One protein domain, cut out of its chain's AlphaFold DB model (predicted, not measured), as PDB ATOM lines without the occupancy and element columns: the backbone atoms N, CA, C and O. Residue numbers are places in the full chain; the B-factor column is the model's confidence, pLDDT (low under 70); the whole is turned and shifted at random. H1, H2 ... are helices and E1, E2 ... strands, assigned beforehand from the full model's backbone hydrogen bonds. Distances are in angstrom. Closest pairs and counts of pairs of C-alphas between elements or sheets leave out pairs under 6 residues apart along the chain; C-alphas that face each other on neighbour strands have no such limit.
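AT A GLANCE: This is residues 5 to 56 of the 56 residues of an uncharacterized protein of Paenibacillus sp. HGF7 (UniProt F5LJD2). One strongly twisted sheet of four strands has the short helix H1 over one face, while the other face is bare of named helices. The long hairpin E1 and E2 makes most of the length and reaches out as an arm, with its turn at residues 13 to 18 sticking out free; the shorter hairpin E3 and E4 completes the sheet beside the other end of E1. The printed part has 52 residues with one named helix and four named strands, along the chain E1, E2, H1, E3, E4; the sheet's order is E2, E1, E3, E4, all antiparallel, and the class is mostly strand. The whole is compact, with a radius of gyration of the C-alphas of 11.3 A, yet elongated, spanning 36 by 23 by 16 A.

IN THESE COORDINATES: E1, residues 5 to 13, begins with C-alpha 5 at (362.009, 159.904, 252.276), measures 22.0 A from first to last C-alpha and bends by 60 degrees at residue 10. E2, residues 18 to 27, measures 25.3 A and bends by 64 degrees at residue 24. E3, residues 41 to 45, measures 13.6 A. E4, residues 51 to 54, measures 7.3 A and ends with C-alpha 54 at (370.991, 163.184, 245.683). H1, residues 30 to 34, measures 6.2 A and begins with C-alpha 30 at (361.943, 168.673, 250.881).

HOW THE PARTS SIT: E1 and E2 form an antiparallel hairpin at 165 degrees, with N 10 and O 20 at 2.9 A and N 6 and O 25 at 2.8 A, within hydrogen-bond range. E1 and E3 are antiparallel neighbours at 119 degrees, with N 7 and O 42 at 2.8 A. E3 and E4 form the second antiparallel hairpin at 161 degrees, with N 43 and O 53 at 2.8 A. E2 and E4 are the edge strands and are apart. H1 is on the sheet at a height of 7.8 A and lies over E3, but only just: 3 of its C-alphas fall on E3 and 2 on E1. The closest C-alphas of H1 and E3 are those of Lys 34 and Ile 43, 7.7 A apart. E2, H1 and E3 form a split strand-helix-strand unit, two strands of one sheet joined through a helix, with E1 between them in the sheet, and its crossover is right-handed. In H1 every O i to N i+4 pair is within hydrogen-bond range.

THE WHOLE: The two C-alphas farthest apart are those of Lys 15 and Val 32, at 36.0 A. The printed part has no cut, and it ends at residue 56, the chain's last residue. The links E1 to E2, E2 to H1 and E3 to E4 are tight; H1 to E3 is short, and no link is long. The mean pLDDT of the printed part is 90.8, and residue 56 is under 70.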
ATOM      1  N   CYS A   5     361.282 160.867 251.459       94.69
ATOM      2  CA  CYS A   5     362.009 159.904 252.276       94.69
ATOM      3  C   CYS A   5     363.498 159.985 251.976       94.69
ATOM      4  O   CYS A   5     363.911 159.787 250.838       94.69
ATOM      5  N   LEU A   6     364.291 160.214 253.016       95.00
ATOM      6  CA  LEU A   6     365.735 160.066 252.986       95.00
ATOM      7  C   LEU A   6     366.081 158.578 253.057       95.00
ATOM      8  O   LEU A   6     365.621 157.873 253.964       95.00
ATOM      9  N   GLN A   7     366.896 158.113 252.121       95.06
ATOM     10  CA  GLN A   7     367.375 156.743 252.055       95.06
ATOM     11  C   GLN A   7     368.900 156.688 252.040       95.06
ATOM     12  O   GLN A   7     369.543 157.456 251.327       95.06
ATOM     13  N   ARG A   8     369.455 155.739 252.794       93.19
ATOM     14  CA  ARG A   8     370.871 155.369 252.755       93.19
ATOM     15  C   ARG A   8     371.058 154.174 251.831       93.19
ATOM     16  O   ARG A   8     370.277 153.225 251.927       93.19
ATOM     17  N   TYR A   9     372.082 154.209 250.988       91.12
ATOM     18  CA  TYR A   9     372.496 153.036 250.227       91.12
ATOM     19  C   TYR A   9     373.106 151.993 251.166       91.12
ATOM     20  O   TYR A   9     374.019 152.309 251.928       91.12
ATOM     21  N   ASP A  10     372.587 150.771 251.129       90.06
ATOM     22  CA  ASP A  10     373.050 149.671 251.985       90.06
ATOM     23  C   ASP A  10     373.863 148.637 251.189       90.06
ATOM     24  O   ASP A  10     374.736 147.967 251.734       90.06
ATOM     25  N   GLY A  11     373.627 148.541 249.877       90.06
ATOM     26  CA  GLY A  11     374.372 147.654 248.991       90.06
ATOM     27  C   GLY A  11     373.617 147.332 247.707       90.06
ATOM     28  O   GLY A  11     372.502 147.802 247.481       90.06
ATOM     29  N   ARG A  12     374.222 146.490 246.873       92.81
ATOM     30  CA  ARG A  12     373.638 146.001 245.624       92.81
ATOM     31  C   ARG A  12     373.833 144.499 245.529       92.81
ATOM     32  O   ARG A  12     374.918 143.997 245.807       92.81
ATOM     33  N   ASP A  13     372.779 143.801 245.126       92.50
ATOM     34  CA  ASP A  13     372.889 142.437 244.623       92.50
ATOM     35  C   ASP A  13     373.098 142.508 243.107       92.50
ATOM     36  O   ASP A  13     372.178 142.809 242.342       92.50
ATOM     37  N   ASP A  14     374.329 142.245 242.671       91.62
ATOM     38  CA  ASP A  14     374.707 142.278 241.258       91.62
ATOM     39  C   ASP A  14     374.062 141.158 240.432       91.62
ATOM     40  O   ASP A  14     373.879 141.322 239.228       91.62
ATOM     41  N   LYS A  15     373.676 140.034 241.055       91.00
ATOM     42  CA  LYS A  15     373.001 138.931 240.357       91.00
ATOM     43  C   LYS A  15     371.538 139.260 240.088       91.00
ATOM     44  O   LYS A  15     371.027 138.917 239.027       91.00
ATOM     45  N   ALA A  16     370.877 139.912 241.041       89.62
ATOM     46  CA  ALA A  16     369.484 140.331 240.906       89.62
ATOM     47  C   ALA A  16     369.329 141.695 240.212       89.62
ATOM     48  O   ALA A  16     368.236 142.034 239.764       89.62
ATOM     49  N   GLY A  17     370.401 142.491 240.132       89.06
ATOM     50  CA  GLY A  17     370.348 143.862 239.621       89.06
ATOM     51  C   GLY A  17     369.565 144.810 240.533       89.06
ATOM     52  O   GLY A  17     369.021 145.802 240.053       89.06
ATOM     53  N   ILE A  18     369.483 144.503 241.831       89.00
ATOM     54  CA  ILE A  18     368.682 145.244 242.812       89.00
ATOM     55  C   ILE A  18     369.611 146.005 243.752       89.00
ATOM     56  O   ILE A  18     370.539 145.440 244.327       89.00
ATOM     57  N   GLU A  19     369.325 147.287 243.944       89.75
ATOM     58  CA  GLU A  19     369.949 148.097 244.984       89.75
ATOM     59  C   GLU A  19     369.080 148.126 246.241       89.75
ATOM     60  O   GLU A  19     367.866 148.348 246.179       89.75
ATOM     61  N   TYR A  20     369.718 147.971 247.394       90.25
ATOM     62  CA  TYR A  20     369.079 148.043 248.695       90.25
ATOM     63  C   TYR A  20     369.272 149.425 249.295       90.25
ATOM     64  O   TYR A  20     370.383 149.938 249.435       90.25
ATOM     65  N   TRP A  21     368.145 150.013 249.670       91.81
ATOM     66  CA  TRP A  21     368.078 151.353 250.216       91.81
ATOM     67  C   TRP A  21     367.263 151.329 251.499       91.81
ATOM     68  O   TRP A  21     366.087 150.955 251.499       91.81
ATOM     69  N   GLN A  22     367.871 151.762 252.595       92.38
ATOM     70  CA  GLN A  22     367.208 151.822 253.888       92.38
ATOM     71  C   GLN A  22     366.586 153.201 254.086       92.38
ATOM     72  O   GLN A  22     367.267 154.215 253.956       92.38
ATOM     73  N   ARG A  23     365.295 153.260 254.430       92.62
ATOM     74  CA  ARG A  23     364.642 154.515 254.823       92.62
ATOM     75  C   ARG A  23     365.154 154.953 256.193       92.62
ATOM     76  O   ARG A  23     365.074 154.189 257.148       92.62
ATOM     77  N   ILE A  24     365.618 156.193 256.274       93.81
ATOM     78  CA  ILE A  24     366.202 156.771 257.488       93.81
ATOM     79  C   ILE A  24     365.262 157.796 258.118       93.81
ATOM     80  O   ILE A  24     365.131 157.851 259.337       93.81
ATOM     81  N   LYS A  25     364.613 158.620 257.289       92.25
ATOM     82  CA  LYS A  25     363.763 159.723 257.747       92.25
ATOM     83  C   LYS A  25     362.724 160.084 256.697       92.25
ATOM     84  O   LYS A  25     362.984 159.946 255.502       92.25
ATOM     85  N   ASP A  26     361.586 160.595 257.138       93.06
ATOM     86  CA  ASP A  26     360.538 161.157 256.296       93.06
ATOM     87  C   ASP A  26     360.198 162.604 256.683       93.06
ATOM     88  O   ASP A  26     360.432 163.054 257.805       93.06
ATOM     89  N   SER A  27     359.710 163.369 255.707       92.88
ATOM     90  CA  SER A  27     359.244 164.743 255.905       92.88
ATOM     91  C   SER A  27     358.269 165.146 254.806       92.88
ATOM     92  O   SER A  27     358.383 164.699 253.670       92.88
ATOM     93  N   GLU A  28     357.334 166.038 255.111       94.31
ATOM     94  CA  GLU A  28     356.466 166.669 254.106       94.31
ATOM     95  C   GLU A  28     357.137 167.875 253.428       94.31
ATOM     96  O   GLU A  28     356.618 168.406 252.449       94.31
ATOM     97  N   ASN A  29     358.322 168.279 253.903       92.00
ATOM     98  CA  ASN A  29     359.095 169.385 253.357       92.00
ATOM     99  C   ASN A  29     360.463 168.902 252.844       92.00
ATOM    100  O   ASN A  29     361.301 168.424 253.612       92.00
ATOM    101  N   LEU A  30     360.694 169.061 251.539       91.81
ATOM    102  CA  LEU A  30     361.943 168.673 250.881       91.81
ATOM    103  C   LEU A  30     363.155 169.441 251.420       91.81
ATOM    104  O   LEU A  30     364.210 168.851 251.627       91.81
ATOM    105  N   GLU A  31     363.019 170.738 251.686       92.94
ATOM    106  CA  GLU A  31     364.133 171.563 252.162       92.94
ATOM    107  C   GLU A  31     364.578 171.139 253.562       92.94
ATOM    108  O   GLU A  31     365.771 171.040 253.833       92.94
ATOM    109  N   VAL A  32     363.627 170.771 254.428       91.44
ATOM    110  CA  VAL A  32     363.946 170.220 255.754       91.44
ATOM    111  C   VAL A  32     364.714 168.910 255.622       91.44
ATOM    112  O   VAL A  32     365.682 168.700 256.345       91.44
ATOM    113  N   ILE A  33     364.306 168.021 254.714       91.88
ATOM    114  CA  ILE A  33     364.946 166.709 254.575       91.88
ATOM    115  C   ILE A  33     366.352 166.813 253.949       91.88
ATOM    116  O   ILE A  33     367.235 166.052 254.343       91.88
ATOM    117  N   LYS A  34     366.589 167.793 253.059       92.31
ATOM    118  CA  LYS A  34     367.908 168.089 252.464       92.31
ATOM    119  C   LYS A  34     368.964 168.443 253.508       92.31
ATOM    120  O   LYS A  34     370.103 168.013 253.367       92.31
ATOM    121  N   LEU A  35     368.588 169.142 254.584       91.31
ATOM    122  CA  LEU A  35     369.503 169.470 255.690       91.31
ATOM    123  C   LEU A  35     370.108 168.228 256.365       91.31
ATOM    124  O   LEU A  35     371.150 168.321 257.004       91.31
ATOM    125  N   PHE A  36     369.456 167.070 256.233       87.56
ATOM    126  CA  PHE A  36     369.887 165.808 256.830       87.56
ATOM    127  C   PHE A  36     370.440 164.817 255.808       87.56
ATOM    128  O   PHE A  36     370.620 163.657 256.165       87.56
ATOM    129  N   CYS A  37     370.650 165.211 254.549       90.62
ATOM    130  CA  CYS A  37     371.030 164.285 253.490       90.62
ATOM    131  C   CYS A  37     372.544 164.356 253.214       90.62
ATOM    132  O   CYS A  37     372.992 165.267 252.517       90.62
ATOM    133  N   PRO A  38     373.346 163.429 253.772       89.12
ATOM    134  CA  PRO A  38     374.786 163.380 253.539       89.12
ATOM    135  C   PRO A  38     375.111 162.777 252.161       89.12
ATOM    136  O   PRO A  38     374.230 162.280 251.456       89.12
ATOM    137  N   ALA A  39     376.391 162.795 251.782       87.62
ATOM    138  CA  ALA A  39     376.866 162.132 250.567       87.62
ATOM    139  C   ALA A  39     376.568 160.619 250.596       87.62
ATOM    140  O   ALA A  39     376.663 159.978 251.646       87.62
ATOM    141  N   GLY A  40     376.193 160.054 249.443       86.25
ATOM    142  CA  GLY A  40     375.812 158.638 249.321       86.25
ATOM    143  C   GLY A  40     374.386 158.314 249.792       86.25
ATOM    144  O   GLY A  40     374.019 157.145 249.926       86.25
ATOM    145  N   TYR A  41     373.577 159.338 250.067       93.00
ATOM    146  CA  TYR A  41     372.158 159.206 250.380       93.00
ATOM    147  C   TYR A  41     371.331 159.865 249.282       93.00
ATOM    148  O   TYR A  41     371.779 160.784 248.595       93.00
ATOM    149  N   ARG A  42     370.081 159.421 249.165       94.69
ATOM    150  CA  ARG A  42     369.110 159.997 248.235       94.69
ATOM    151  C   ARG A  42     367.811 160.336 248.933       94.69
ATOM    152  O   ARG A  42     367.410 159.681 249.895       94.69
ATOM    153  N   ILE A  43     367.122 161.331 248.408       95.75
ATOM    154  CA  ILE A  43     365.775 161.695 248.817       95.75
ATOM    155  C   ILE A  43     364.833 161.279 247.700       95.75
ATOM    156  O   ILE A  43     365.001 161.695 246.556       95.75
ATOM    157  N   ILE A  44     363.818 160.491 248.037       95.31
ATOM    158  CA  ILE A  44     362.778 160.063 247.101       95.31
ATOM    159  C   ILE A  44     361.436 160.701 247.445       95.31
ATOM    160  O   ILE A  44     361.115 160.892 248.621       95.31
ATOM    161  N   ASP A  45     360.625 160.988 246.432       93.94
ATOM    162  CA  ASP A  45     359.203 161.256 246.630       93.94
ATOM    163  C   ASP A  45     358.511 159.936 247.012       93.94
ATOM    164  O   ASP A  45     358.599 158.919 246.326       93.94
ATOM    165  N   ASN A  46     357.844 159.911 248.159       87.75
ATOM    166  CA  ASN A  46     357.222 158.706 248.693       87.75
ATOM    167  C   ASN A  46     355.936 158.322 247.939       87.75
ATOM    168  O   ASN A  46     355.452 157.206 248.129       87.75
ATOM    169  N   VAL A  47     355.394 159.208 247.100       87.38
ATOM    170  CA  VAL A  47     354.243 158.950 246.230       87.38
ATOM    171  C   VAL A  47     354.721 158.456 244.868       87.38
ATOM    172  O   VAL A  47     354.358 157.346 244.487       87.38
ATOM    173  N   THR A  48     355.554 159.227 244.161       90.62
ATOM    174  CA  THR A  48     355.982 158.870 242.789       90.62
ATOM    175  C   THR A  48     357.149 157.889 242.748       90.62
ATOM    176  O   THR A  48     357.375 157.258 241.723       90.62
ATOM    177  N   LYS A  49     357.866 157.717 243.867       88.56
ATOM    178  CA  LYS A  49     359.094 156.907 243.993       88.56
ATOM    179  C   LYS A  49     360.277 157.420 243.171       88.56
ATOM    180  O   LYS A  49     361.301 156.748 243.099       88.56
ATOM    181  N   GLU A  50     360.170 158.621 242.612       92.06
ATOM    182  CA  GLU A  50     361.253 159.271 241.880       92.06
ATOM    183  C   GLU A  50     362.285 159.872 242.838       92.06
ATOM    184  O   GLU A  50     361.954 160.313 243.945       92.06
ATOM    185  N   VAL A  51     363.547 159.913 242.401       92.81
ATOM    186  CA  VAL A  51     364.617 160.596 243.132       92.81
ATOM    187  C   VAL A  51     364.397 162.100 243.011       92.81
ATOM    188  O   VAL A  51     364.509 162.677 241.935       92.81
ATOM    189  N   ALA A  52     364.073 162.734 244.133       92.88
ATOM    190  CA  ALA A  52     363.887 164.175 244.220       92.88
ATOM    191  C   ALA A  52     365.224 164.912 244.385       92.88
ATOM    192  O   ALA A  52     365.335 166.074 243.996       92.88
ATOM    193  N   TRP A  53     366.219 164.262 245.003       91.81
ATOM    194  CA  TRP A  53     367.539 164.843 245.245       91.81
ATOM    195  C   TRP A  53     368.577 163.791 245.655       91.81
ATOM    196  O   TRP A  53     368.238 162.812 246.319       91.81
ATOM    197  N   GLU A  54     369.843 164.022 245.320       87.69
ATOM    198  CA  GLU A  54     370.991 163.184 245.683       87.69
ATOM    199  C   GLU A  54     372.257 164.057 245.691       87.69
ATOM    200  O   GLU A  54     372.426 164.887 244.795       87.69
ATOM    201  N   ILE A  55     373.134 163.877 246.686       78.94
ATOM    202  CA  ILE A  55     374.498 164.428 246.655       78.94
ATOM    203  C   ILE A  55     375.440 163.337 246.162       78.94
ATOM    204  O   ILE A  55     375.553 162.282 246.794       78.94
ATOM    205  N   LYS A  56     376.122 163.645 245.057       66.88
ATOM    206  CA  LYS A  56     377.232 162.873 244.503       66.88
ATOM    207  C   LYS A  56     378.561 163.454 244.955       66.88
ATOM    208  O   LYS A  56     378.649 164.701 245.018       66.88
TER     209      LYS A  56